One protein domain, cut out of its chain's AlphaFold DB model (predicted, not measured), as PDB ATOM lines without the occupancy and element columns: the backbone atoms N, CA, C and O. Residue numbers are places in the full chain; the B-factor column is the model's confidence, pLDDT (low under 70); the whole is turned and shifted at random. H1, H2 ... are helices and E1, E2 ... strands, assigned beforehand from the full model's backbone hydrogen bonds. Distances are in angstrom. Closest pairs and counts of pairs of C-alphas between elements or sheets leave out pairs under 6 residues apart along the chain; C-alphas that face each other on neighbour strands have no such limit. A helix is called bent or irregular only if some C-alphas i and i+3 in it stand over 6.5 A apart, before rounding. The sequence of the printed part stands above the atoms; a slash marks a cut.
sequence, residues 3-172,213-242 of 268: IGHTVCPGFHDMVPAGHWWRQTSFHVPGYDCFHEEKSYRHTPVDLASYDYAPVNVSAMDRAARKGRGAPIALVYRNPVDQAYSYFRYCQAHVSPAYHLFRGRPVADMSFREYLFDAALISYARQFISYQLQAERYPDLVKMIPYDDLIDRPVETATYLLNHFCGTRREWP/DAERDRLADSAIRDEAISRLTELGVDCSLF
ATOM      1  N   ILE A   3      -0.390  22.037  47.588       44.62
ATOM      2  CA  ILE A   3      -1.313  22.809  48.418       44.62
ATOM      3  C   ILE A   3      -1.967  23.772  47.436       44.62
ATOM      4  O   ILE A   3      -1.330  24.715  46.969       44.62
ATOM      5  N   GLY A   4      -3.172  23.429  46.998       48.59
ATOM      6  CA  GLY A   4      -3.820  24.098  45.877       48.59
ATOM      7  C   GLY A   4      -4.659  25.290  46.316       48.59
ATOM      8  O   GLY A   4      -5.494  25.165  47.208       48.59
ATOM      9  N   HIS A   5      -4.506  26.412  45.614       51.88
ATOM     10  CA  HIS A   5      -5.502  27.492  45.561       51.88
ATOM     11  C   HIS A   5      -6.406  27.388  44.315       51.88
ATOM     12  O   HIS A   5      -7.126  28.322  43.995       51.88
ATOM     13  N   THR A   6      -6.368  26.239  43.629       63.69
ATOM     14  CA  THR A   6      -7.055  25.949  42.361       63.69
ATOM     15  C   THR A   6      -8.037  24.797  42.515       63.69
ATOM     16  O   THR A   6      -7.923  24.042  43.480       63.69
ATOM     17  N   VAL A   7      -8.946  24.583  41.555       66.75
ATOM     18  CA  VAL A   7      -9.858  23.419  41.576       66.75
ATOM     19  C   VAL A   7      -9.124  22.081  41.585       66.75
ATOM     20  O   VAL A   7      -8.046  21.936  41.002       66.75
ATOM     21  N   CYS A   8      -9.734  21.091  42.238       67.94
ATOM     22  CA  CYS A   8      -9.205  19.736  42.295       67.94
ATOM     23  C   CYS A   8      -9.381  19.014  40.940       67.94
ATOM     24  O   CYS A   8     -10.510  18.915  40.444       67.94
ATOM     25  N   PRO A   9      -8.309  18.440  40.352       67.94
ATOM     26  CA  PRO A   9      -8.417  17.563  39.186       67.94
ATOM     27  C   PRO A   9      -9.357  16.380  39.447       67.94
ATOM     28  O   PRO A   9      -9.453  15.895  40.572       67.94
ATOM     29  N   GLY A  10     -10.031  15.889  38.411       68.50
ATOM     30  CA  GLY A  10     -10.971  14.766  38.471       68.50
ATOM     31  C   GLY A  10     -12.384  15.143  38.924       68.50
ATOM     32  O   GLY A  10     -13.274  14.297  38.884       68.50
ATOM     33  N   PHE A  11     -12.615  16.401  39.314       75.88
ATOM     34  CA  PHE A  11     -13.919  16.853  39.799       75.88
ATOM     35  C   PHE A  11     -14.983  16.951  38.696       75.88
ATOM     36  O   PHE A  11     -16.166  16.751  38.957       75.88
ATOM     37  N   HIS A  12     -14.587  17.238  37.451       74.00
ATOM     38  CA  HIS A  12     -15.526  17.482  36.350       74.00
ATOM     39  C   HIS A  12     -16.512  16.323  36.121       74.00
ATOM     40  O   HIS A  12     -17.676  16.552  35.795       74.00
ATOM     41  N   ASP A  13     -16.051  15.088  36.339       75.06
ATOM     42  CA  ASP A  13     -16.837  13.861  36.175       75.06
ATOM     43  C   ASP A  13     -17.726  13.553  37.402       75.06
ATOM     44  O   ASP A  13     -18.520  12.614  37.372       75.06
ATOM     45  N   MET A  14     -17.601  14.324  38.489       79.69
ATOM     46  CA  MET A  14     -18.378  14.160  39.725       79.69
ATOM     47  C   MET A  14     -19.671  14.976  39.736       79.69
ATOM     48  O   MET A  14     -20.530  14.734  40.579       79.69
ATOM     49  N   VAL A  15     -19.823  15.926  38.809       82.56
ATOM     50  CA  VAL A  15     -21.004  16.790  38.719       82.56
ATOM     51  C   VAL A  15     -21.735  16.621  37.377       82.56
ATOM     52  O   VAL A  15     -21.096  16.529  36.320       82.56
ATOM     53  N   PRO A  16     -23.085  16.608  37.374       84.06
ATOM     54  CA  PRO A  16     -23.874  16.509  36.146       84.06
ATOM     55  C   PRO A  16     -23.535  17.607  35.134       84.06
ATOM     56  O   PRO A  16     -23.169  18.714  35.517       84.06
ATOM     57  N   ALA A  17     -23.717  17.339  33.837       81.19
ATOM     58  CA  ALA A  17     -23.421  18.300  32.763       81.19
ATOM     59  C   ALA A  17     -24.146  19.649  32.914       81.19
ATOM     60  O   ALA A  17     -23.576  20.687  32.592       81.19
ATOM     61  N   GLY A  18     -25.369  19.633  33.451       80.88
ATOM     62  CA  GLY A  18     -26.164  20.831  33.729       80.88
ATOM     63  C   GLY A  18     -25.834  21.546  35.042       80.88
ATOM     64  O   GLY A  18     -26.516  22.504  35.386       80.88
ATOM     65  N   HIS A  19     -24.841  21.090  35.809       84.12
ATOM     66  CA  HIS A  19     -24.495  21.702  37.090       84.12
ATOM     67  C   HIS A  19     -23.850  23.082  36.885       84.12
ATOM     68  O   HIS A  19     -22.955  23.226  36.048       84.12
ATOM     69  N   TRP A  20     -24.234  24.079  37.695       84.31
ATOM     70  CA  TRP A  20     -23.751  25.469  37.595       84.31
ATOM     71  C   TRP A  20     -22.217  25.564  37.539       84.31
ATOM     72  O   TRP A  20     -21.649  26.350  36.781       84.31
ATOM     73  N   TRP A  21     -21.531  24.699  38.296       82.25
ATOM     74  CA  TRP A  21     -20.068  24.624  38.333       82.25
ATOM     75  C   TRP A  21     -19.452  24.354  36.951       82.25
ATOM     76  O   TRP A  21     -18.371  24.855  36.649       82.25
ATOM     77  N   ARG A  22     -20.126  23.575  36.091       76.06
ATOM     78  CA  ARG A  22     -19.674  23.290  34.716       76.06
ATOM     79  C   ARG A  22     -20.049  24.395  33.730       76.06
ATOM     80  O   ARG A  22     -19.398  24.509  32.700       76.06
ATOM     81  N   GLN A  23     -21.089  25.170  34.033       74.62
ATOM     82  CA  GLN A  23     -21.657  26.185  33.138       74.62
ATOM     83  C   GLN A  23     -21.067  27.583  33.336       74.62
ATOM     84  O   GLN A  23     -21.212  28.444  32.476       74.62
ATOM     85  N   THR A  24     -20.419  27.826  34.469       67.00
ATOM     86  CA  THR A  24     -19.819  29.122  34.793       67.00
ATOM     87  C   THR A  24     -18.364  29.190  34.326       67.00
ATOM     88  O   THR A  24     -17.692  28.163  34.201       67.00
ATOM     89  N   SER A  25     -17.832  30.395  34.106       60.28
ATOM     90  CA  SER A  25     -16.399  30.650  33.857       60.28
ATOM     91  C   SER A  25     -15.654  30.943  35.160       60.28
ATOM     92  O   SER A  25     -16.273  31.314  36.160       60.28
ATOM     93  N   PHE A  26     -14.348  30.672  35.202       57.97
ATOM     94  CA  PHE A  26     -13.533  31.093  36.341       57.97
ATOM     95  C   PHE A  26     -13.338  32.603  36.251       57.97
ATOM     96  O   PHE A  26     -13.125  33.128  35.160       57.97
ATOM     97  N   HIS A  27     -13.427  33.293  37.384       50.66
ATOM     98  CA  HIS A  27     -13.173  34.725  37.451       50.66
ATOM     99  C   HIS A  27     -12.061  35.012  38.458       50.66
ATOM    100  O   HIS A  27     -12.041  34.479  39.566       50.66
ATOM    101  N   VAL A  28     -11.146  35.888  38.052       52.59
ATOM    102  CA  VAL A  28     -10.301  36.664  38.961       52.59
ATOM    103  C   VAL A  28     -11.028  38.003  39.128       52.59
ATOM    104  O   VAL A  28     -11.526  38.518  38.126       52.59
ATOM    105  N   PRO A  29     -11.188  38.520  40.361       45.44
ATOM    106  CA  PRO A  29     -10.390  38.219  41.546       45.44
ATOM    107  C   PRO A  29     -11.107  37.368  42.602       45.44
ATOM    108  O   PRO A  29     -12.060  37.827  43.223       45.44
ATOM    109  N   GLY A  30     -10.599  36.162  42.893       45.00
ATOM    110  CA  GLY A  30     -11.062  35.384  44.050       45.00
ATOM    111  C   GLY A  30     -10.718  33.891  44.047       45.00
ATOM    112  O   GLY A  30     -11.631  33.088  44.147       45.00
ATOM    113  N   TYR A  31      -9.427  33.529  44.045       54.09
ATOM    114  CA  TYR A  31      -8.906  32.147  44.229       54.09
ATOM    115  C   TYR A  31      -8.866  31.292  42.951       54.09
ATOM    116  O   TYR A  31      -9.719  30.455  42.677       54.09
ATOM    117  N   ASP A  32      -7.826  31.591  42.169       51.84
ATOM    118  CA  ASP A  32      -7.564  31.259  40.767       51.84
ATOM    119  C   ASP A  32      -7.923  29.850  40.266       51.84
ATOM    120  O   ASP A  32      -7.559  28.849  40.871       51.84
ATOM    121  N   CYS A  33      -8.463  29.789  39.036       35.91
ATOM    122  CA  CYS A  33      -7.691  29.282  37.884       35.91
ATOM    123  C   CYS A  33      -7.963  30.142  36.620       35.91
ATOM    124  O   CYS A  33      -8.694  29.735  35.718       35.91
ATOM    125  N   PHE A  34      -7.319  31.310  36.568       46.97
ATOM    126  CA  PHE A  34      -6.793  32.011  35.392       46.97
ATOM    127  C   PHE A  34      -7.731  32.872  34.537       46.97
ATOM    128  O   PHE A  34      -8.302  32.413  33.556       46.97
ATOM    129  N   HIS A  35      -7.665  34.169  34.869       49.06
ATOM    130  CA  HIS A  35      -7.880  35.380  34.066       49.06
ATOM    131  C   HIS A  35      -9.246  35.559  33.400       49.06
ATOM    132  O   HIS A  35      -9.728  34.716  32.652       49.06
ATOM    133  N   GLU A  36      -9.817  36.746  33.605       45.03
ATOM    134  CA  GLU A  36     -11.021  37.206  32.924       45.03
ATOM    135  C   GLU A  36     -10.927  36.976  31.407       45.03
ATOM    136  O   GLU A  36     -10.050  37.519  30.738       45.03
ATOM    137  N   GLU A  37     -11.814  36.119  30.890       45.59
ATOM    138  CA  GLU A  37     -12.093  35.932  29.459       45.59
ATOM    139  C   GLU A  37     -10.899  35.513  28.573       45.59
ATOM    140  O   GLU A  37     -11.031  35.422  27.349       45.59
ATOM    141  N   LYS A  38      -9.737  35.179  29.153       41.03
ATOM    142  CA  LYS A  38      -8.569  34.733  28.382       41.03
ATOM    143  C   LYS A  38      -8.652  33.242  28.059       41.03
ATOM    144  O   LYS A  38      -9.054  32.407  28.862       41.03
ATOM    145  N   SER A  39      -8.242  32.900  26.837       43.62
ATOM    146  CA  SER A  39      -8.189  31.520  26.356       43.62
ATOM    147  C   SER A  39      -7.326  30.647  27.277       43.62
ATOM    148  O   SER A  39      -6.104  30.780  27.311       43.62
ATOM    149  N   TYR A  40      -7.965  29.679  27.938       45.00
ATOM    150  CA  TYR A  40      -7.376  28.673  28.837       45.00
ATOM    151  C   TYR A  40      -6.283  27.783  28.214       45.00
ATOM    152  O   TYR A  40      -5.721  26.917  28.882       45.00
ATOM    153  N   ARG A  41      -5.947  27.981  26.934       43.25
ATOM    154  CA  ARG A  41      -4.766  27.369  26.314       43.25
ATOM    155  C   ARG A  41      -3.453  27.933  26.863       43.25
ATOM    156  O   ARG A  41      -2.424  27.328  26.597       43.25
ATOM    157  N   HIS A  42      -3.483  29.050  27.597       46.56
ATOM    158  CA  HIS A  42      -2.296  29.804  27.997       46.56
ATOM    159  C   HIS A  42      -2.509  30.448  29.380       46.56
ATOM    160  O   HIS A  42      -3.079  31.526  29.500       46.56
ATOM    161  N   THR A  43      -2.091  29.754  30.436       44.78
ATOM    162  CA  THR A  43      -2.103  30.238  31.823       44.78
ATOM    163  C   THR A  43      -0.836  31.042  32.100       44.78
ATOM    164  O   THR A  43       0.238  30.460  31.957       44.78
ATOM    165  N   PRO A  44      -0.909  32.312  32.525       45.53
ATOM    166  CA  PRO A  44       0.263  33.040  33.000       45.53
ATOM    167  C   PRO A  44       0.873  32.297  34.184       45.53
ATOM    168  O   PRO A  44       0.178  31.991  35.153       45.53
ATOM    169  N   VAL A  45       2.148  31.942  34.070       44.88
ATOM    170  CA  VAL A  45       2.892  31.319  35.162       44.88
ATOM    171  C   VAL A  45       3.827  32.375  35.707       44.88
ATOM    172  O   VAL A  45       4.897  32.609  35.145       44.88
ATOM    173  N   ASP A  46       3.428  32.999  36.812       41.44
ATOM    174  CA  ASP A  46       4.369  33.790  37.591       41.44
ATOM    175  C   ASP A  46       5.523  32.862  37.994       41.44
ATOM    176  O   ASP A  46       5.299  31.771  38.525       41.44
ATOM    177  N   LEU A  47       6.756  33.298  37.702       33.84
ATOM    178  CA  LEU A  47       8.032  32.588  37.912       33.84
ATOM    179  C   LEU A  47       8.503  31.623  36.797       33.84
ATOM    180  O   LEU A  47       9.532  30.970  36.987       33.84
ATOM    181  N   ALA A  48       7.844  31.535  35.633       37.09
ATOM    182  CA  ALA A  48       8.372  30.787  34.478       37.09
ATOM    183  C   ALA A  48       9.047  31.688  33.430       37.09
ATOM    184  O   ALA A  48       8.701  32.853  33.274       37.09
ATOM    185  N   SER A  49       9.983  31.135  32.647       35.03
ATOM    186  CA  SER A  49      10.652  31.840  31.536       35.03
ATOM    187  C   SER A  49       9.773  32.014  30.288       35.03
ATOM    188  O   SER A  49      10.287  32.303  29.208       35.03
ATOM    189  N   TYR A  50       8.477  31.734  30.397       40.75
ATOM    190  CA  TYR A  50       7.502  31.791  29.318       40.75
ATOM    191  C   TYR A  50       6.242  32.495  29.818       40.75
ATOM    192  O   TYR A  50       5.805  32.266  30.944       40.75
ATOM    193  N   ASP A  51       5.631  33.304  28.953       42.81
ATOM    194  CA  ASP A  51       4.456  34.119  29.296       42.81
ATOM    195  C   ASP A  51       3.208  33.271  29.600       42.81
ATOM    196  O   ASP A  51       2.208  33.775  30.115       42.81
ATOM    197  N   TYR A  52       3.236  31.975  29.257       46.44
ATOM    198  CA  TYR A  52       2.106  31.071  29.414       46.44
ATOM    199  C   TYR A  52       2.466  29.576  29.462       46.44
ATOM    200  O   TYR A  52       3.294  29.096  28.691       46.44
ATOM    201  N   ALA A  53       1.748  28.808  30.289       42.62
ATOM    202  CA  ALA A  53       1.694  27.345  30.246       42.62
ATOM    203  C   ALA A  53       0.326  26.849  29.743       42.62
ATOM    204  O   ALA A  53      -0.713  27.317  30.218       42.62
ATOM    205  N   PRO A  54       0.274  25.864  28.832       45.72
ATOM    206  CA  PRO A  54      -0.987  25.241  28.462       45.72
ATOM    207  C   PRO A  54      -1.519  24.342  29.579       45.72
ATOM    208  O   PRO A  54      -0.894  23.346  29.941       45.72
ATOM    209  N   VAL A  55      -2.713  24.658  30.090       50.59
ATOM    210  CA  VAL A  55      -3.435  23.816  31.050       50.59
ATOM    211  C   VAL A  55      -4.582  23.115  30.326       50.59
ATOM    212  O   VAL A  55      -5.526  23.740  29.854       50.59
ATOM    213  N   ASN A  56      -4.514  21.787  30.229       53.91
ATOM    214  CA  ASN A  56      -5.604  20.973  29.695       53.91
ATOM    215  C   ASN A  56      -6.298  20.241  30.850       53.91
ATOM    216  O   ASN A  56      -5.834  19.184  31.285       53.91
ATOM    217  N   VAL A  57      -7.420  20.794  31.322       57.69
ATOM    218  CA  VAL A  57      -8.230  20.225  32.417       57.69
ATOM    219  C   VAL A  57      -8.588  18.765  32.134       57.69
ATOM    220  O   VAL A  57      -8.392  17.900  32.980       57.69
ATOM    221  N   SER A  58      -8.969  18.442  30.896       60.25
ATOM    222  CA  SER A  58      -9.295  17.070  30.499       60.25
ATOM    223  C   SER A  58      -8.095  16.120  30.598       60.25
ATOM    224  O   SER A  58      -8.264  14.934  30.877       60.25
ATOM    225  N   ALA A  59      -6.872  16.601  30.356       62.19
ATOM    226  CA  ALA A  59      -5.655  15.812  30.532       62.19
ATOM    227  C   ALA A  59      -5.347  15.571  32.016       62.19
ATOM    228  O   ALA A  59      -4.979  14.449  32.372       62.19
ATOM    229  N   MET A  60      -5.559  16.575  32.871       62.09
ATOM    230  CA  MET A  60      -5.435  16.445  34.325       62.09
ATOM    231  C   MET A  60      -6.478  15.468  34.887       62.09
ATOM    232  O   MET A  60      -6.122  14.571  35.648       62.09
ATOM    233  N   ASP A  61      -7.726  15.537  34.418       64.88
ATOM    234  CA  ASP A  61      -8.792  14.598  34.793       64.88
ATOM    235  C   ASP A  61      -8.491  13.167  34.326       64.88
ATOM    236  O   ASP A  61      -8.735  12.196  35.045       64.88
ATOM    237  N   ARG A  62      -7.932  13.000  33.119       66.75
ATOM    238  CA  ARG A  62      -7.463  11.686  32.642       66.75
ATOM    239  C   ARG A  62      -6.303  11.157  33.482       66.75
ATOM    240  O   ARG A  62      -6.230   9.951  33.698       66.75
ATOM    241  N   ALA A  63      -5.392  12.021  33.927       63.97
ATOM    242  CA  ALA A  63      -4.285  11.626  34.794       63.97
ATOM    243  C   ALA A  63      -4.788  11.198  36.181       63.97
ATOM    244  O   ALA A  63      -4.394  10.132  36.656       63.97
ATOM    245  N   ALA A  64      -5.718  11.958  36.771       65.56
ATOM    246  CA  ALA A  64      -6.365  11.619  38.039       65.56
ATOM    247  C   ALA A  64      -7.078  10.253  37.972       65.56
ATOM    248  O   ALA A  64      -6.886   9.406  38.844       65.56
ATOM    249  N   ARG A  65      -7.804   9.977  36.877       66.19
ATOM    250  CA  ARG A  65      -8.512   8.700  36.651       66.19
ATOM    251  C   ARG A  65      -7.618   7.464  36.591       66.19
ATOM    252  O   ARG A  65      -8.091   6.367  36.864       66.19
ATOM    253  N   LYS A  66      -6.333   7.609  36.258       69.06
ATOM    254  CA  LYS A  66      -5.392   6.477  36.215       69.06
ATOM    255  C   LYS A  66      -4.981   5.975  37.608       69.06
ATOM    256  O   LYS A  66      -4.121   5.103  37.686       69.06
ATOM    257  N   GLY A  67      -5.540   6.530  38.691       59.62
ATOM    258  CA  GLY A  67      -5.306   6.063  40.063       59.62
ATOM    259  C   GLY A  67      -3.899   6.350  40.589       59.62
ATOM    260  O   GLY A  67      -3.489   5.788  41.595       59.62
ATOM    261  N   ARG A  68      -3.146   7.226  39.914       64.56
ATOM    262  CA  ARG A  68      -1.793   7.660  40.312       64.56
ATOM    263  C   ARG A  68      -1.817   9.007  41.043       64.56
ATOM    264  O   ARG A  68      -0.869   9.779  40.938       64.56
ATOM    265  N   GLY A  69      -2.933   9.324  41.700       67.19
ATOM    266  CA  GLY A  69      -3.102  10.584  42.416       67.19
ATOM    267  C   GLY A  69      -2.128  10.673  43.585       67.19
ATOM    268  O   GLY A  69      -2.037   9.747  44.386       67.19
ATOM    269  N   ALA A  70      -1.390  11.777  43.677       77.56
ATOM    270  CA  ALA A  70      -0.623  12.091  44.874       77.56
ATOM    271  C   ALA A  70      -1.559  12.669  45.951       77.56
ATOM    272  O   ALA A  70      -2.556  13.301  45.588       77.56
ATOM    273  N   PRO A  71      -1.238  12.519  47.248       85.50
ATOM    274  CA  PRO A  71      -1.989  13.183  48.302       85.50
ATOM    275  C   PRO A  71      -1.987  14.705  48.099       85.50
ATOM    276  O   PRO A  71      -0.940  15.316  47.854       85.50
ATOM    277  N   ILE A  72      -3.163  15.316  48.216       85.88
ATOM    278  CA  ILE A  72      -3.390  16.760  48.128       85.88
ATOM    279  C   ILE A  72      -4.088  17.253  49.394       85.88
ATOM    280  O   ILE A  72      -4.811  16.505  50.059       85.88
ATOM    281  N   ALA A  73      -3.886  18.525  49.718       87.62
ATOM    282  CA  ALA A  73      -4.652  19.182  50.764       87.62
ATOM    283  C   ALA A  73      -5.090  20.578  50.321       87.62
ATOM    284  O   ALA A  73      -4.293  21.328  49.750       87.62
ATOM    285  N   LEU A  74      -6.340  20.928  50.621       89.69
ATOM    286  CA  LEU A  74      -6.828  22.300  50.579       89.69
ATOM    287  C   LEU A  74      -6.701  22.904  51.973       89.69
ATOM    288  O   LEU A  74      -7.328  22.423  52.916       89.69
ATOM    289  N   VAL A  75      -5.939  23.988  52.087       90.00
ATOM    290  CA  VAL A  75      -6.017  24.874  53.250       90.00
ATOM    291  C   VAL A  75      -7.069  25.934  52.945       90.00
ATOM    292  O   VAL A  75      -6.895  26.713  52.008       90.00
ATOM    293  N   TYR A  76      -8.158  25.958  53.708       89.69
ATOM    294  CA  TYR A  76      -9.285  26.860  53.474       89.69
ATOM    295  C   TYR A  76      -9.499  27.797  54.656       89.69
ATOM    296  O   TYR A  76      -9.293  27.427  55.807       89.69
ATOM    297  N   ARG A  77      -9.950  29.021  54.396       87.38
ATOM    298  CA  ARG A  77     -10.334  29.977  55.438       87.38
ATOM    299  C   ARG A  77     -11.820  30.294  55.319       87.38
ATOM    300  O   ARG A  77     -12.414  30.033  54.276       87.38
ATOM    301  N   ASN A  78     -12.412  30.853  56.376       89.25
ATOM    302  CA  ASN A  78     -13.759  31.413  56.308       89.25
ATOM    303  C   ASN A  78     -13.911  32.276  55.030       89.25
ATOM    304  O   ASN A  78     -13.063  33.139  54.795       89.25
ATOM    305  N   PRO A  79     -14.953  32.053  54.213       89.25
ATOM    306  CA  PRO A  79     -15.069  32.639  52.878       89.25
ATOM    307  C   PRO A  79     -15.161  34.167  52.878       89.25
ATOM    308  O   PRO A  79     -14.564  34.804  52.015       89.25
ATOM    309  N   VAL A  80     -15.836  34.775  53.859       88.81
ATOM    310  CA  VAL A  80     -15.942  36.243  53.986       88.81
ATOM    311  C   VAL A  80     -14.596  36.836  54.397       88.81
ATOM    312  O   VAL A  80     -14.112  37.815  53.828       88.81
ATOM    313  N   ASP A  81     -13.955  36.184  55.358       85.12
ATOM    314  CA  ASP A  81     -12.674  36.575  55.938       85.12
ATOM    315  C   ASP A  81     -11.525  36.463  54.916       85.12
ATOM    316  O   ASP A  81     -10.621  37.306  54.842       85.12
ATOM    317  N   GLN A  82     -11.594  35.418  54.094       86.44
ATOM    318  CA  GLN A  82     -10.748  35.180  52.939       86.44
ATOM    319  C   GLN A  82     -11.030  36.246  51.870       86.44
ATOM    320  O   GLN A  82     -10.116  37.005  51.542       86.44
ATOM    321  N   ALA A  83     -12.277  36.388  51.396       87.19
ATOM    322  CA  ALA A  83     -12.679  37.386  50.398       87.19
ATOM    323  C   ALA A  83     -12.200  38.796  50.750       87.19
ATOM    324  O   ALA A  83     -11.629  39.471  49.902       87.19
ATOM    325  N   TYR A  84     -12.334  39.223  52.003       85.88
ATOM    326  CA  TYR A  84     -11.848  40.534  52.432       85.88
ATOM    327  C   TYR A  84     -10.327  40.682  52.313       85.88
ATOM    328  O   TYR A  84      -9.819  41.707  51.857       85.88
ATOM    329  N   SER A  85      -9.581  39.642  52.698       81.81
ATOM    330  CA  SER A  85      -8.125  39.621  52.546       81.81
ATOM    331  C   SER A  85      -7.707  39.785  51.085       81.81
ATOM    332  O   SER A  85      -6.730  40.478  50.799       81.81
ATOM    333  N   TYR A  86      -8.443  39.156  50.171       82.50
ATOM    334  CA  TYR A  86      -8.131  39.188  48.748       82.50
ATOM    335  C   TYR A  86      -8.659  40.439  48.054       82.50
ATOM    336  O   TYR A  86      -7.973  40.970  47.193       82.50
ATOM    337  N   PHE A  87      -9.787  40.994  48.495       84.62
ATOM    338  CA  PHE A  87     -10.269  42.304  48.066       84.62
ATOM    339  C   PHE A  87      -9.174  43.362  48.231       84.62
ATOM    340  O   PHE A  87      -8.783  44.019  47.270       84.62
ATOM    341  N   ARG A  88      -8.571  43.428  49.425       82.75
ATOM    342  CA  ARG A  88      -7.449  44.334  49.706       82.75
ATOM    343  C   ARG A  88      -6.210  44.041  48.863       82.75
ATOM    344  O   ARG A  88      -5.536  44.969  48.433       82.75
ATOM    345  N   TYR A  89      -5.896  42.762  48.655       80.44
ATOM    346  CA  TYR A  89      -4.797  42.359  47.777       80.44
ATOM    347  C   TYR A  89      -5.006  42.895  46.359       80.44
ATOM    348  O   TYR A  89      -4.111  43.528  45.815       80.44
ATOM    349  N   CYS A  90      -6.207  42.719  45.812       81.06
ATOM    350  CA  CYS A  90      -6.575  43.144  44.467       81.06
ATOM    351  C   CYS A  90      -6.508  44.660  44.296       81.06
ATOM    352  O   CYS A  90      -6.001  45.136  43.289       81.06
ATOM    353  N   GLN A  91      -6.947  45.424  45.299       82.25
ATOM    354  CA  GLN A  91      -6.863  46.887  45.274       82.25
ATOM    355  C   GLN A  91      -5.420  47.409  45.178       82.25
ATOM    356  O   GLN A  91      -5.193  48.460  44.584       82.25
ATOM    357  N   ALA A  92      -4.451  46.686  45.746       74.88
ATOM    358  CA  ALA A  92      -3.044  47.090  45.795       74.88
ATOM    359  C   ALA A  92      -2.148  46.361  44.770       74.88
ATOM    360  O   ALA A  92      -0.928  46.553  44.778       74.88
ATOM    361  N   HIS A  93      -2.725  45.512  43.913       76.19
ATOM    362  CA  HIS A  93      -1.963  44.631  43.032       76.19
ATOM    363  C   HIS A  93      -1.446  45.342  41.776       76.19
ATOM    364  O   HIS A  93      -2.175  46.084  41.111       76.19
ATOM    365  N   VAL A  94      -0.197  45.052  41.397       73.62
ATOM    366  CA  VAL A  94       0.453  45.651  40.214       73.62
ATOM    367  C   VAL A  94      -0.128  45.157  38.889       73.62
ATOM    368  O   VAL A  94      -0.242  45.918  37.933       73.62
ATOM    369  N   SER A  95      -0.504  43.878  38.819       72.31
ATOM    370  CA  SER A  95      -1.006  43.262  37.586       72.31
ATOM    371  C   SER A  95      -2.507  43.520  37.379       72.31
ATOM    372  O   SER A  95      -3.294  43.213  38.285       72.31
ATOM    373  N   PRO A  96      -2.922  43.972  36.173       68.94
ATOM    374  CA  PRO A  96      -4.327  44.157  35.802       68.94
ATOM    375  C   PRO A  96      -5.199  42.918  35.955       68.94
ATOM    376  O   PRO A  96      -6.398  43.036  36.179       68.94
ATOM    377  N   ALA A  97      -4.593  41.731  35.885       68.25
ATOM    378  CA  ALA A  97      -5.285  40.468  36.100       68.25
ATOM    379  C   ALA A  97      -5.989  40.388  37.460       68.25
ATOM    380  O   ALA A  97      -6.992  39.696  37.583       68.25
ATOM    381  N   TYR A  98      -5.450  41.081  38.465       72.31
ATOM    382  CA  TYR A  98      -5.911  41.003  39.846       72.31
ATOM    383  C   TYR A  98      -6.656  42.257  40.293       72.31
ATOM    384  O   TYR A  98      -7.497  42.155  41.178       72.31
ATOM    385  N   HIS A  99      -6.387  43.425  39.700       76.44
ATOM    386  CA  HIS A  99      -7.048  44.672  40.097       76.44
ATOM    387  C   HIS A  99      -8.259  45.057  39.235       76.44
ATOM    388  O   HIS A  99      -8.886  46.068  39.538       76.44
ATOM    389  N   LEU A 100      -8.603  44.297  38.185       77.62
ATOM    390  CA  LEU A 100      -9.820  44.487  37.382       77.62
ATOM    391  C   LEU A 100     -10.839  43.362  37.626       77.62
ATOM    392  O   LEU A 100     -10.471  42.201  37.788       77.62
ATOM    393  N   PHE A 101     -12.122  43.715  37.597       79.06
ATOM    394  CA  PHE A 101     -13.255  42.799  37.515       79.06
ATOM    395  C   PHE A 101     -14.249  43.338  36.483       79.06
ATOM    396  O   PHE A 101     -14.796  44.429  36.654       79.06
ATOM    397  N   ARG A 102     -14.478  42.600  35.394       78.25
ATOM    398  CA  ARG A 102     -15.309  43.004  34.246       78.25
ATOM    399  C   ARG A 102     -14.890  44.350  33.674       78.25
ATOM    400  O   ARG A 102     -15.718  45.222  33.419       78.25
ATOM    401  N   GLY A 103     -13.576  44.542  33.555       78.31
ATOM    402  CA  GLY A 103     -12.969  45.803  33.121       78.31
ATOM    403  C   GLY A 103     -13.082  46.977  34.109       78.31
ATOM    404  O   GLY A 103     -12.524  48.036  33.828       78.31
ATOM    405  N   ARG A 104     -13.749  46.820  35.263       85.38
ATOM    406  CA  ARG A 104     -13.830  47.838  36.325       85.38
ATOM    407  C   ARG A 104     -12.722  47.610  37.361       85.38
ATOM    408  O   ARG A 104     -12.557  46.475  37.809       85.38
ATOM    409  N   PRO A 105     -11.985  48.645  37.795       86.88
ATOM    410  CA  PRO A 105     -11.056  48.516  38.910       86.88
ATOM    411  C   PRO A 105     -11.745  48.028  40.190       86.88
ATOM    412  O   PRO A 105     -12.763  48.571  40.614       86.88
ATOM    413  N   VAL A 106     -11.152  47.039  40.859       85.44
ATOM    414  CA  VAL A 106     -11.622  46.525  42.159       85.44
ATOM    415  C   VAL A 106     -11.558  47.617  43.234       85.44
ATOM    416  O   VAL A 106     -12.360  47.622  44.164       85.44
ATOM    417  N   ALA A 107     -10.640  48.578  43.087       86.50
ATOM    418  CA  ALA A 107     -10.562  49.775  43.926       86.50
ATOM    419  C   ALA A 107     -11.845  50.622  43.898       86.50
ATOM    420  O   ALA A 107     -12.162  51.258  44.901       86.50
ATOM    421  N   ASP A 108     -12.608  50.564  42.804       89.94
ATOM    422  CA  ASP A 108     -13.848  51.322  42.640       89.94
ATOM    423  C   ASP A 108     -15.079  50.565  43.159       89.94
ATOM    424  O   ASP A 108     -16.182  51.105  43.115       89.94
ATOM    425  N   MET A 109     -14.933  49.314  43.604       88.94
ATOM    426  CA  MET A 109     -16.025  48.482  44.122       88.94
ATOM    427  C   MET A 109     -16.144  48.611  45.645       88.94
ATOM    428  O   MET A 109     -15.152  48.751  46.358       88.94
ATOM    429  N   SER A 110     -17.356  48.483  46.178       90.44
ATOM    430  CA  SER A 110     -17.552  48.191  47.598       90.44
ATOM    431  C   SER A 110     -17.187  46.734  47.906       90.44
ATOM    432  O   SER A 110     -17.274  45.853  47.048       90.44
ATOM    433  N   PHE A 111     -16.831  46.445  49.164       88.31
ATOM    434  CA  PHE A 111     -16.556  45.064  49.572       88.31
ATOM    435  C   PHE A 111     -17.768  44.148  49.357       88.31
ATOM    436  O   PHE A 111     -17.597  43.001  48.965       88.31
ATOM    437  N   ARG A 112     -18.989  44.651  49.582       90.62
ATOM    438  CA  ARG A 112     -20.221  43.884  49.382       90.62
ATOM    439  C   ARG A 112     -20.421  43.513  47.911       90.62
ATOM    440  O   ARG A 112     -20.644  42.340  47.636       90.62
ATOM    441  N   GLU A 113     -20.288  44.471  46.987       89.94
ATOM    442  CA  GLU A 113     -20.325  44.189  45.539       89.94
ATOM    443  C   GLU A 113     -19.274  43.132  45.178       89.94
ATOM    444  O   GLU A 113     -19.596  42.099  44.602       89.94
ATOM    445  N   TYR A 114     -18.024  43.329  45.601       88.25
ATOM    446  CA  TYR A 114     -16.949  42.373  45.335       88.25
ATOM    447  C   TYR A 114     -17.231  40.970  45.907       88.25
ATOM    448  O   TYR A 114     -16.993  39.958  45.241       88.25
ATOM    449  N   LEU A 115     -17.751  40.895  47.134       89.19
ATOM    450  CA  LEU A 115     -18.049  39.643  47.820       89.19
ATOM    451  C   LEU A 115     -19.073  38.815  47.036       89.19
ATOM    452  O   LEU A 115     -18.818  37.643  46.751       89.19
ATOM    453  N   PHE A 116     -20.206  39.419  46.679       90.12
ATOM    454  CA  PHE A 116     -21.330  38.702  46.075       90.12
ATOM    455  C   PHE A 116     -21.203  38.533  44.557       90.12
ATOM    456  O   PHE A 116     -21.589  37.479  44.045       90.12
ATOM    457  N   ASP A 117     -20.607  39.497  43.850       86.19
ATOM    458  CA  ASP A 117     -20.504  39.444  42.387       86.19
ATOM    459  C   ASP A 117     -19.292  38.639  41.901       86.19
ATOM    460  O   ASP A 117     -19.321  38.106  40.789       86.19
ATOM    461  N   ALA A 118     -18.238  38.524  42.722       82.12
ATOM    462  CA  ALA A 118     -16.989  37.865  42.339       82.12
ATOM    463  C   ALA A 118     -16.542  36.779  43.330       82.12
ATOM    464  O   ALA A 118     -16.368  35.612  42.953       82.12
ATOM    465  N   ALA A 119     -16.335  37.142  44.598       85.75
ATOM    466  CA  ALA A 119     -15.546  36.322  45.514       85.75
ATOM    467  C   ALA A 119     -16.246  35.021  45.936       85.75
ATOM    468  O   ALA A 119     -15.614  33.965  45.914       85.75
ATOM    469  N   LEU A 120     -17.534  35.063  46.301       88.38
ATOM    470  CA  LEU A 120     -18.248  33.883  46.811       88.38
ATOM    471  C   LEU A 120     -18.430  32.795  45.752       88.38
ATOM    472  O   LEU A 120     -18.254  31.618  46.058       88.38
ATOM    473  N   ILE A 121     -18.742  33.170  44.509       84.00
ATOM    474  CA  ILE A 121     -18.896  32.205  43.408       84.00
ATOM    475  C   ILE A 121     -17.556  31.518  43.134       84.00
ATOM    476  O   ILE A 121     -17.495  30.293  43.012       84.00
ATOM    477  N   SER A 122     -16.478  32.301  43.084       79.75
ATOM    478  CA  SER A 122     -15.128  31.792  42.833       79.75
ATOM    479  C   SER A 122     -14.656  30.879  43.968       79.75
ATOM    480  O   SER A 122     -14.211  29.755  43.720       79.75
ATOM    481  N   TYR A 123     -14.888  31.293  45.219       86.56
ATOM    482  CA  TYR A 123     -14.634  30.477  46.402       86.56
ATOM    483  C   TYR A 123     -15.414  29.160  46.360       86.56
ATOM    484  O   TYR A 123     -14.818  28.093  46.491       86.56
ATOM    485  N   ALA A 124     -16.733  29.212  46.145       87.50
ATOM    486  CA  ALA A 124     -17.584  28.026  46.100       87.50
ATOM    487  C   ALA A 124     -17.101  27.045  45.035       87.50
ATOM    488  O   ALA A 124     -17.031  25.840  45.276       87.50
ATOM    489  N   ARG A 125     -16.696  27.561  43.873       81.12
ATOM    490  CA  ARG A 125     -16.214  26.745  42.764       81.12
ATOM    491  C   ARG A 125     -14.956  25.958  43.119       81.12
ATOM    492  O   ARG A 125     -14.858  24.778  42.767       81.12
ATOM    493  N   GLN A 126     -14.018  26.590  43.820       82.00
ATOM    494  CA  GLN A 126     -12.845  25.908  44.349       82.00
ATOM    495  C   GLN A 126     -13.241  24.931  45.460       82.00
ATOM    496  O   GLN A 126     -12.901  23.750  45.399       82.00
ATOM    497  N   PHE A 127     -13.986  25.405  46.453       89.19
ATOM    498  CA  PHE A 127     -14.249  24.688  47.693       89.19
ATOM    499  C   PHE A 127     -15.035  23.394  47.478       89.19
ATOM    500  O   PHE A 127     -14.599  22.340  47.939       89.19
ATOM    501  N   ILE A 128     -16.121  23.437  46.697       88.44
ATOM    502  CA  ILE A 128     -16.930  22.250  46.382       88.44
ATOM    503  C   ILE A 128     -16.091  21.155  45.726       88.44
ATOM    504  O   ILE A 128     -16.319  19.969  45.969       88.44
ATOM    505  N   SER A 129     -15.101  21.557  44.918       85.25
ATOM    506  CA  SER A 129     -14.254  20.591  44.233       85.25
ATOM    507  C   SER A 129     -13.441  19.758  45.215       85.25
ATOM    508  O   SER A 129     -13.306  18.559  45.008       85.25
ATOM    509  N   TYR A 130     -12.974  20.349  46.318       88.75
ATOM    510  CA  TYR A 130     -12.292  19.604  47.376       88.75
ATOM    511  C   TYR A 130     -13.256  18.940  48.342       88.75
ATOM    512  O   TYR A 130     -12.951  17.839  48.775       88.75
ATOM    513  N   GLN A 131     -14.399  19.554  48.647       91.94
ATOM    514  CA  GLN A 131     -15.412  18.975  49.534       91.94
ATOM    515  C   GLN A 131     -15.837  17.590  49.054       91.94
ATOM    516  O   GLN A 131     -15.669  16.603  49.768       91.94
ATOM    517  N   LEU A 132     -16.285  17.493  47.801       89.25
ATOM    518  CA  LEU A 132     -16.743  16.220  47.251       89.25
ATOM    519  C   LEU A 132     -15.585  15.234  47.036       89.25
ATOM    520  O   LEU A 132     -15.753  14.026  47.195       89.25
ATOM    521  N   GLN A 133     -14.391  15.722  46.689       86.56
ATOM    522  CA  GLN A 133     -13.215  14.864  46.520       86.56
ATOM    523  C   GLN A 133     -12.682  14.325  47.854       86.56
ATOM    524  O   GLN A 133     -12.234  13.185  47.901       86.56
ATOM    525  N   ALA A 134     -12.740  15.105  48.934       90.50
ATOM    526  CA  ALA A 134     -12.375  14.676  50.282       90.50
ATOM    527  C   ALA A 134     -13.363  13.646  50.829       90.50
ATOM    528  O   ALA A 134     -12.944  12.683  51.463       90.50
ATOM    529  N   GLU A 135     -14.653  13.802  50.528       90.12
ATOM    530  CA  GLU A 135     -15.666  12.797  50.850       90.12
ATOM    531  C   GLU A 135     -15.422  11.487  50.085       90.12
ATOM    532  O   GLU A 135     -15.455  10.401  50.662       90.12
ATOM    533  N   ARG A 136     -15.122  11.578  48.784       88.00
ATOM    534  CA  ARG A 136     -14.931  10.401  47.925       88.00
ATOM    535  C   ARG A 136     -13.582   9.703  48.116       88.00
ATOM    536  O   ARG A 136     -13.504   8.483  47.990       88.00
ATOM    537  N   TYR A 137     -12.523  10.467  48.368       88.00
ATOM    538  CA  TYR A 137     -11.145   9.988  48.478       88.00
ATOM    539  C   TYR A 137     -10.473  10.537  49.745       88.00
ATOM    540  O   TYR A 137      -9.481  11.271  49.652       88.00
ATOM    541  N   PRO A 138     -10.964  10.165  50.940       87.88
ATOM    542  CA  PRO A 138     -10.502  10.744  52.200       87.88
ATOM    543  C   PRO A 138      -9.013  10.507  52.464       87.88
ATOM    544  O   PRO A 138      -8.383  11.317  53.140       87.88
ATOM    545  N   ASP A 139      -8.418   9.445  51.920       87.12
ATOM    546  CA  ASP A 139      -6.985   9.154  52.075       87.12
ATOM    547  C   ASP A 139      -6.091   9.964  51.128       87.12
ATOM    548  O   ASP A 139      -4.889  10.081  51.357       87.12
ATOM    549  N   LEU A 140      -6.662  10.552  50.073       86.38
ATOM    550  CA  LEU A 140      -5.925  11.336  49.080       86.38
ATOM    551  C   LEU A 140      -6.157  12.834  49.238       86.38
ATOM    552  O   LEU A 140      -5.238  13.611  48.992       86.38
ATOM    553  N   VAL A 141      -7.350  13.250  49.659       88.44
ATOM    554  CA  VAL A 141      -7.742  14.661  49.702       88.44
ATOM    555  C   VAL A 141      -8.102  15.053  51.126       88.44
ATOM    556  O   VAL A 141      -9.054  14.534  51.705       88.44
ATOM    557  N   LYS A 142      -7.344  15.995  51.695       90.44
ATOM    558  CA  LYS A 142      -7.654  16.599  52.999       90.44
ATOM    559  C   LYS A 142      -8.103  18.041  52.843       90.44
ATOM    560  O   LYS A 142      -7.594  18.772  51.997       90.44
ATOM    561  N   MET A 143      -9.012  18.464  53.709       92.62
ATOM    562  CA  MET A 143      -9.405  19.861  53.859       92.62
ATOM    563  C   MET A 143      -9.028  20.312  55.263       92.62
ATOM    564  O   MET A 143      -9.412  19.669  56.236       92.62
ATOM    565  N   ILE A 144      -8.258  21.392  55.361       92.50
ATOM    566  CA  ILE A 144      -7.680  21.872  56.613       92.50
ATOM    567  C   ILE A 144      -8.060  23.336  56.827       92.50
ATOM    568  O   ILE A 144      -7.740  24.167  55.972       92.50
ATOM    569  N   PRO A 145      -8.702  23.680  57.956       91.94
ATOM    570  CA  PRO A 145      -8.942  25.068  58.307       91.94
ATOM    571  C   PRO A 145      -7.619  25.830  58.442       91.94
ATOM    572  O   PRO A 145      -6.699  25.408  59.138       91.94
ATOM    573  N   TYR A 146      -7.530  27.001  57.825       88.75
ATOM    574  CA  TYR A 146      -6.411  27.926  57.975       88.75
ATOM    575  C   TYR A 146      -6.199  28.306  59.443       88.75
ATOM    576  O   TYR A 146      -5.065  28.411  59.902       88.75
ATOM    577  N   ASP A 147      -7.289  28.459  60.193       86.38
ATOM    578  CA  ASP A 147      -7.248  28.783  61.616       86.38
ATOM    579  C   ASP A 147      -6.482  27.730  62.429       86.38
ATOM    580  O   ASP A 147      -5.766  28.088  63.360       86.38
ATOM    581  N   ASP A 148      -6.508  26.457  62.023       89.81
ATOM    582  CA  ASP A 148      -5.731  25.404  62.680       89.81
ATOM    583  C   ASP A 148      -4.221  25.569  62.471       89.81
ATOM    584  O   ASP A 148      -3.435  25.253  63.367       89.81
ATOM    585  N   LEU A 149      -3.789  26.109  61.326       88.12
ATOM    586  CA  LEU A 149      -2.380  26.460  61.098       88.12
ATOM    587  C   LEU A 149      -1.947  27.665  61.938       88.12
ATOM    588  O   LEU A 149      -0.761  27.809  62.229       88.12
ATOM    589  N   ILE A 150      -2.883  28.528  62.329       85.25
ATOM    590  CA  ILE A 150      -2.602  29.697  63.165       85.25
ATOM    591  C   ILE A 150      -2.595  29.332  64.647       85.25
ATOM    592  O   ILE A 150      -1.679  29.731  65.373       85.25
ATOM    593  N   ASP A 151      -3.594  28.572  65.085       86.50
ATOM    594  CA  ASP A 151      -3.830  28.271  66.493       86.50
ATOM    595  C   ASP A 151      -2.987  27.068  66.965       86.50
ATOM    596  O   ASP A 151      -2.537  27.049  68.116       86.50
ATOM    597  N   ARG A 152      -2.715  26.098  66.075       91.38
ATOM    598  CA  ARG A 152      -1.989  24.837  66.344       91.38
ATOM    599  C   ARG A 152      -0.989  24.490  65.218       91.38
ATOM    600  O   ARG A 152      -1.116  23.456  64.555       91.38
ATOM    601  N   PRO A 153       0.003  25.357  64.929       90.94
ATOM    602  CA  PRO A 153       0.841  25.247  63.731       90.94
ATOM    603  C   PRO A 153       1.638  23.941  63.640       90.94
ATOM    604  O   PRO A 153       1.801  23.403  62.547       90.94
ATOM    605  N   VAL A 154       2.157  23.428  64.761       93.31
ATOM    606  CA  VAL A 154       3.019  22.233  64.762       93.31
ATOM    607  C   VAL A 154       2.186  20.975  64.539       93.31
ATOM    608  O   VAL A 154       2.561  20.126  63.730       93.31
ATOM    609  N   GLU A 155       1.046  20.867  65.214       94.38
ATOM    610  CA  GLU A 155       0.115  19.750  65.090       94.38
ATOM    611  C   GLU A 155      -0.455  19.676  63.673       94.38
ATOM    612  O   GLU A 155      -0.390  18.629  63.025       94.38
ATOM    613  N   THR A 156      -0.938  20.807  63.160       94.00
ATOM    614  CA  THR A 156      -1.555  20.892  61.835       94.00
ATOM    615  C   THR A 156      -0.536  20.644  60.723       94.00
ATOM    616  O   THR A 156      -0.812  19.891  59.786       94.00
ATOM    617  N   ALA A 157       0.681  21.188  60.838       93.25
ATOM    618  CA  ALA A 157       1.742  20.898  59.875       93.25
ATOM    619  C   ALA A 157       2.216  19.436  59.950       93.25
ATOM    620  O   ALA A 157       2.462  18.829  58.911       93.25
ATOM    621  N   THR A 158       2.281  18.833  61.141       94.12
ATOM    622  CA  THR A 158       2.594  17.400  61.295       94.12
ATOM    623  C   THR A 158       1.548  16.533  60.603       94.12
ATOM    624  O   THR A 158       1.899  15.603  59.876       94.12
ATOM    625  N   TYR A 159       0.264  16.848  60.797       93.25
ATOM    626  CA  TYR A 159      -0.840  16.159  60.134       93.25
ATOM    627  C   TYR A 159      -0.699  16.214  58.608       93.25
ATOM    628  O   TYR A 159      -0.725  15.175  57.947       93.25
ATOM    629  N   LEU A 160      -0.470  17.409  58.056       93.38
ATOM    630  CA  LEU A 160      -0.264  17.611  56.620       93.38
ATOM    631  C   LEU A 160       0.960  16.851  56.095       93.38
ATOM    632  O   LEU A 160       0.873  16.164  55.080       93.38
ATOM    633  N   LEU A 161       2.099  16.932  56.783       93.25
ATOM    634  CA  LEU A 161       3.320  16.244  56.366       93.25
ATOM    635  C   LEU A 161       3.152  14.722  56.375       93.25
ATOM    636  O   LEU A 161       3.605  14.059  55.442       93.25
ATOM    637  N   ASN A 162       2.468  14.171  57.378       92.31
ATOM    638  CA  ASN A 162       2.161  12.743  57.431       92.31
ATOM    639  C   ASN A 162       1.209  12.327  56.301       92.31
ATOM    640  O   ASN A 162       1.444  11.292  55.678       92.31
ATOM    641  N   HIS A 163       0.194  13.147  55.994       91.50
ATOM    642  CA  HIS A 163      -0.695  12.945  54.842       91.50
ATOM    643  C   HIS A 163       0.099  12.872  53.533       91.50
ATOM    644  O   HIS A 163      -0.023  11.912  52.779       91.50
ATOM    645  N   PHE A 164       0.997  13.831  53.298       89.56
ATOM    646  CA  PHE A 164       1.819  13.849  52.088       89.56
ATOM    647  C   PHE A 164       2.854  12.721  52.023       89.56
ATOM    648  O   PHE A 164       3.177  12.258  50.930       89.56
ATOM    649  N   CYS A 165       3.385  12.280  53.165       89.19
ATOM    650  CA  CYS A 165       4.343  11.176  53.222       89.19
ATOM    651  C   CYS A 165       3.677   9.793  53.150       89.19
ATOM    652  O   CYS A 165       4.386   8.803  52.973       89.19
ATOM    653  N   GLY A 166       2.358   9.706  53.352       86.62
ATOM    654  CA  GLY A 166       1.631   8.439  53.488       86.62
ATOM    655  C   GLY A 166       2.025   7.622  54.726       86.62
ATOM    656  O   GLY A 166       1.657   6.457  54.841       86.62
ATOM    657  N   THR A 167       2.810   8.191  55.646       86.88
ATOM    658  CA  THR A 167       3.284   7.511  56.855       86.88
ATOM    659  C   THR A 167       3.596   8.511  57.961       86.88
ATOM    660  O   THR A 167       3.983   9.654  57.695       86.88
ATOM    661  N   ARG A 168       3.432   8.079  59.215       88.06
ATOM    662  CA  ARG A 168       3.719   8.899  60.393       88.06
ATOM    663  C   ARG A 168       5.228   9.024  60.582       88.06
ATOM    664  O   ARG A 168       5.932   8.017  60.652       88.06
ATOM    665  N   ARG A 169       5.713  10.261  60.697       88.75
ATOM    666  CA  ARG A 169       7.125  10.572  60.946       88.75
ATOM    667  C   ARG A 169       7.273  11.597  62.059       88.75
ATOM    668  O   ARG A 169       6.386  12.418  62.282       88.75
ATOM    669  N   GLU A 170       8.414  11.537  62.730       89.62
ATOM    670  CA  GLU A 170       8.840  12.568  63.669       89.62
ATOM    671  C   GLU A 170       9.447  13.746  62.903       89.62
ATOM    672  O   GLU A 170      10.265  13.562  61.997       89.62
ATOM    673  N   TRP A 171       9.066  14.964  63.288       91.19
ATOM    674  CA  TRP A 171       9.515  16.201  62.647       91.19
ATOM    675  C   TRP A 171      10.193  17.122  63.674       91.19
ATOM    676  O   TRP A 171       9.651  18.175  64.016       91.19
ATOM    677  N   PRO A 172      11.390  16.769  64.186       92.56
ATOM    678  CA  PRO A 172      12.012  17.466  65.319       92.56
ATOM    679  C   PRO A 172      12.307  18.950  65.047       92.56
ATOM    680  O   PRO A 172      12.307  19.766  65.966       92.56
ATOM    681  N   ASP A 213      -8.115  44.580  65.506       47.62
ATOM    682  CA  ASP A 213      -9.430  43.938  65.424       47.62
ATOM    683  C   ASP A 213     -10.565  44.815  64.846       47.62
ATOM    684  O   ASP A 213     -11.616  44.292  64.496       47.62
ATOM    685  N   ALA A 214     -10.333  46.106  64.577       46.00
ATOM    686  CA  ALA A 214     -11.356  47.017  64.039       46.00
ATOM    687  C   ALA A 214     -11.874  46.654  62.625       46.00
ATOM    688  O   ALA A 214     -12.994  47.000  62.250       46.00
ATOM    689  N   GLU A 215     -11.079  45.951  61.807       52.62
ATOM    690  CA  GLU A 215     -11.532  45.448  60.497       52.62
ATOM    691  C   GLU A 215     -12.267  44.102  60.600       52.62
ATOM    692  O   GLU A 215     -13.037  43.760  59.704       52.62
ATOM    693  N   ARG A 216     -12.028  43.323  61.665       52.84
ATOM    694  CA  ARG A 216     -12.787  42.093  61.945       52.84
ATOM    695  C   ARG A 216     -14.219  42.425  62.353       52.84
ATOM    696  O   ARG A 216     -15.124  41.713  61.934       52.84
ATOM    697  N   ASP A 217     -14.422  43.537  63.054       51.91
ATOM    698  CA  ASP A 217     -15.752  44.004  63.462       51.91
ATOM    699  C   ASP A 217     -16.655  44.339  62.262       51.91
ATOM    700  O   ASP A 217     -17.851  44.067  62.295       51.91
ATOM    701  N   ARG A 218     -16.094  44.828  61.144       54.72
ATOM    702  CA  ARG A 218     -16.853  45.023  59.888       54.72
ATOM    703  C   ARG A 218     -17.222  43.710  59.189       54.72
ATOM    704  O   ARG A 218     -18.211  43.663  58.470       54.72
ATOM    705  N   LEU A 219     -16.433  42.653  59.389       61.38
ATOM    706  CA  LEU A 219     -16.709  41.300  58.880       61.38
ATOM    707  C   LEU A 219     -17.657  40.517  59.800       61.38
ATOM    708  O   LEU A 219     -18.099  39.428  59.439       61.38
ATOM    709  N   ALA A 220     -17.966  41.070  60.975       58.59
ATOM    710  CA  ALA A 220     -18.940  40.548  61.922       58.59
ATOM    711  C   ALA A 220     -20.363  41.093  61.688       58.59
ATOM    712  O   ALA A 220     -21.248  40.811  62.495       58.59
ATOM    713  N   ASP A 221     -20.603  41.835  60.597       77.44
ATOM    714  CA  ASP A 221     -21.954  42.202  60.164       77.44
ATOM    715  C   ASP A 221     -22.772  40.926  59.908       77.44
ATOM    716  O   ASP A 221     -22.506  40.157  58.976       77.44
ATOM    717  N   SER A 222     -23.772  40.694  60.762       80.19
ATOM    718  CA  SER A 222     -24.623  39.510  60.699       80.19
ATOM    719  C   SER A 222     -25.408  39.428  59.395       80.19
ATOM    720  O   SER A 222     -25.606  38.324  58.899       80.19
ATOM    721  N   ALA A 223     -25.802  40.556  58.796       85.81
ATOM    722  CA  ALA A 223     -26.548  40.551  57.541       85.81
ATOM    723  C   ALA A 223     -25.672  40.075  56.373       85.81
ATOM    724  O   ALA A 223     -26.080  39.198  55.614       85.81
ATOM    725  N   ILE A 224     -24.436  40.586  56.271       87.50
ATOM    726  CA  ILE A 224     -23.473  40.130  55.253       87.50
ATOM    727  C   ILE A 224     -23.141  38.648  55.455       87.50
ATOM    728  O   ILE A 224     -23.074  37.893  54.483       87.50
ATOM    729  N   ARG A 225     -22.940  38.226  56.708       88.12
ATOM    730  CA  ARG A 225     -22.654  36.830  57.051       88.12
ATOM    731  C   ARG A 225     -23.791  35.900  56.633       88.12
ATOM    732  O   ARG A 225     -23.533  34.908  55.957       88.12
ATOM    733  N   ASP A 226     -25.018  36.201  57.042       90.94
ATOM    734  CA  ASP A 226     -26.164  35.311  56.841       90.94
ATOM    735  C   ASP A 226     -26.512  35.196  55.349       90.94
ATOM    736  O   ASP A 226     -26.776  34.104  54.847       90.94
ATOM    737  N   GLU A 227     -26.392  36.294  54.601       93.44
ATOM    738  CA  GLU A 227     -26.543  36.285  53.147       93.44
ATOM    739  C   GLU A 227     -25.418  35.510  52.444       93.44
ATOM    740  O   GLU A 227     -25.682  34.753  51.508       93.44
ATOM    741  N   ALA A 228     -24.170  35.626  52.913       92.88
ATOM    742  CA  ALA A 228     -23.065  34.824  52.392       92.88
ATOM    743  C   ALA A 228     -23.278  33.324  52.651       92.88
ATOM    744  O   ALA A 228     -23.047  32.520  51.746       92.88
ATOM    745  N   ILE A 229     -23.756  32.941  53.842       94.12
ATOM    746  CA  ILE A 229     -24.117  31.552  54.175       94.12
ATOM    747  C   ILE A 229     -25.219  31.052  53.242       94.12
ATOM    748  O   ILE A 229     -25.070  29.978  52.654       94.12
ATOM    749  N   SER A 230     -26.294  31.829  53.067       95.19
ATOM    750  CA  SER A 230     -27.394  31.476  52.161       95.19
ATOM    751  C   SER A 230     -26.868  31.231  50.749       95.19
ATOM    752  O   SER A 230     -27.087  30.165  50.172       95.19
ATOM    753  N   ARG A 231     -26.078  32.175  50.225       94.06
ATOM    754  CA  ARG A 231     -25.539  32.098  48.868       94.06
ATOM    755  C   ARG A 231     -24.608  30.903  48.663       94.06
ATOM    756  O   ARG A 231     -24.663  30.248  47.628       94.06
ATOM    757  N   LEU A 232     -23.738  30.613  49.625       93.94
ATOM    758  CA  LEU A 232     -22.825  29.472  49.557       93.94
ATOM    759  C   LEU A 232     -23.572  28.137  49.660       93.94
ATOM    760  O   LEU A 232     -23.241  27.197  48.936       93.94
ATOM    761  N   THR A 233     -24.609  28.075  50.497       94.94
ATOM    762  CA  THR A 233     -25.468  26.892  50.638       94.94
ATOM    763  C   THR A 233     -26.209  26.594  49.334       94.94
ATOM    764  O   THR A 233     -26.205  25.451  48.883       94.94
ATOM    765  N   GLU A 234     -26.764  27.613  48.666       94.12
ATOM    766  CA  GLU A 234     -27.366  27.479  47.325       94.12
ATOM    767  C   GLU A 234     -26.382  26.926  46.288       94.12
ATOM    768  O   GLU A 234     -26.765  26.179  45.388       94.12
ATOM    769  N   LEU A 235     -25.105  27.292  46.410       90.62
ATOM    770  CA  LEU A 235     -24.047  26.798  45.535       90.62
ATOM    771  C   LEU A 235     -23.607  25.371  45.894       90.62
ATOM    772  O   LEU A 235     -22.918  24.759  45.080       90.62
ATOM    773  N   GLY A 236     -24.040  24.833  47.042       92.06
ATOM    774  CA  GLY A 236     -23.772  23.477  47.539       92.06
ATOM    775  C   GLY A 236     -22.563  23.364  48.479       92.06
ATOM    776  O   GLY A 236     -22.055  22.264  48.708       92.06
ATOM    777  N   VAL A 237     -22.057  24.489  48.988       93.62
ATOM    778  CA  VAL A 237     -20.957  24.510  49.960       93.62
ATOM    779  C   VAL A 237     -21.482  24.131  51.342       93.62
ATOM    780  O   VAL A 237     -22.432  24.740  51.840       93.62
ATOM    781  N   ASP A 238     -20.822  23.175  51.992       94.56
ATOM    782  CA  ASP A 238     -21.087  22.839  53.388       94.56
ATOM    783  C   ASP A 238     -20.542  23.944  54.304       94.56
ATOM    784  O   ASP A 238     -19.358  24.003  54.645       94.56
ATOM    785  N   CYS A 239     -21.437  24.848  54.702       93.19
ATOM    786  CA  CYS A 239     -21.095  25.989  55.543       93.19
ATOM    787  C   CYS A 239     -20.798  25.613  57.005       93.19
ATOM    788  O   CYS A 239     -20.318  26.478  57.745       93.19
ATOM    789  N   SER A 240     -21.040  24.362  57.422       91.81
ATOM    790  CA  SER A 240     -20.688  23.879  58.766       91.81
ATOM    791  C   SER A 240     -19.177  23.712  58.962       91.81
ATOM    792  O   SER A 240     -18.693  23.714  60.093       91.81
ATOM    793  N   LEU A 241     -18.416  23.656  57.863       90.56
ATOM    794  CA  LEU A 241     -16.957  23.551  57.869       90.56
ATOM    795  C   LEU A 241     -16.257  24.846  58.314       90.56
ATOM    796  O   LEU A 241     -15.062  24.829  58.608       90.56
ATOM    797  N   PHE A 242     -16.958  25.982  58.376       89.44
ATOM    798  CA  PHE A 242     -16.348  27.270  58.712       89.44
ATOM    799  C   PHE A 242     -16.643  27.707  60.145       89.44
ATOM    800  O   PHE A 242     -17.784  27.710  60.601       89.44
TER     801      PHE A 242
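This is residues 3 to 172 and 213 to 242 of the 268 residues of an uncharacterized protein of Rhodospirillaceae bacterium (UniProt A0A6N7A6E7). A long kinked helix, H6, runs through the middle; a small slab of two parallel strands, E1 and E2, lies between its later half and H8. H4 and H10 cross its earlier half at a steep tilt, and H1 packs on its later half. The printed part has 200 residues with ten named helices and two named strands, in the order H1 H2 H3 E1 H4 H5 H6 E2 H7 H8 H9 H10; the class is mostly helix. The whole is compact, with a radius of gyration of the C-alphas of 17.7 A and spans of 48 by 40 by 38 A.

H1, residues 11 to 14, touches the hub H6, residues 111 to 136, at Phe 11 and Ser 129, whose C-alphas are closest at 5.8 A. H2, residues 20 to 23, is close to H6 but not clearly touching, Trp 21 and Arg 125 being closest with C-alphas 6.2 A apart. H3, residues 57 to 65, is apart from H6. E1, residues 72 to 76, and E2, residues 141 to 145, are parallel neighbours at 23 degrees; N 74 and O 142, 2.8 A apart, are within hydrogen-bond range. With H4, residues 79 to 91, H5, residues 96 to 99, and H6 between them, they make a strand-helix-strand unit, two parallel neighbour strands with helices between. H4 touches residues 111 to 123 of H6 at a steep tilt of 53 degrees, opposite ways; the closest C-alphas, of Ala 83 and Ala 119, are 5.8 A apart. H4 and H5 only just touch, only at the corner, with 3 pairs of C-alphas within 8 A, the closest being Cys 90 and His 99 at 4.7 A. H7, residues 146 to 151, and H8, residues 153 to 165, also only just touch, only at the corner, with 3 such pairs; Leu 149 and Thr 156 are closest, their C-alphas 5.7 A apart. E2 and H8 are near each other. H9, residues 214 to 219, is close to H4 but not clearly touching, the closest C-alphas, of Asp 81 and Leu 219, being 6.9 A apart. H10, residues 222 to 235, touches H6 at a steep tilt of 46 degrees, the same way; the C-alphas of Ala 124 and Leu 232 are closest at 6.4 A. Every O i to N i+4 pair is within hydrogen-bond range in H3, H4, H7, H8 and H10, against 18 of 22 in H6 and 0 of 2 in H9, which has 1 of 3 O i to N i+3 pairs; H1, H2 and H5 are too short for an O i to N i+4 pair.

H1 begins at C-alpha 11, (-13.919, 16.853, 39.799). H6 measures 34.7 A and is irregular: C-alphas 117 and 120 are 7.5 A apart, with a kink of 42 degrees near residue 120. H4 measures 18.1 A, H8 17.9 A and H10 19.8 A, ending at C-alpha 235, (-24.047, 26.798, 45.535).

The C-alphas of Gly 103 and Glu 170, the two farthest apart, are 50.1 A apart. Residues 173 to 212 are not printed, and C-alphas 172 and 213 are 34.1 A apart across the cut. The links H2 to H3, with 33 residues, and H5 to H6 are long. Mean pLDDT of the printed part is 76.0; residues 3 to 10, 24 to 69, 96 to 97 and 213 to 220 are under 70.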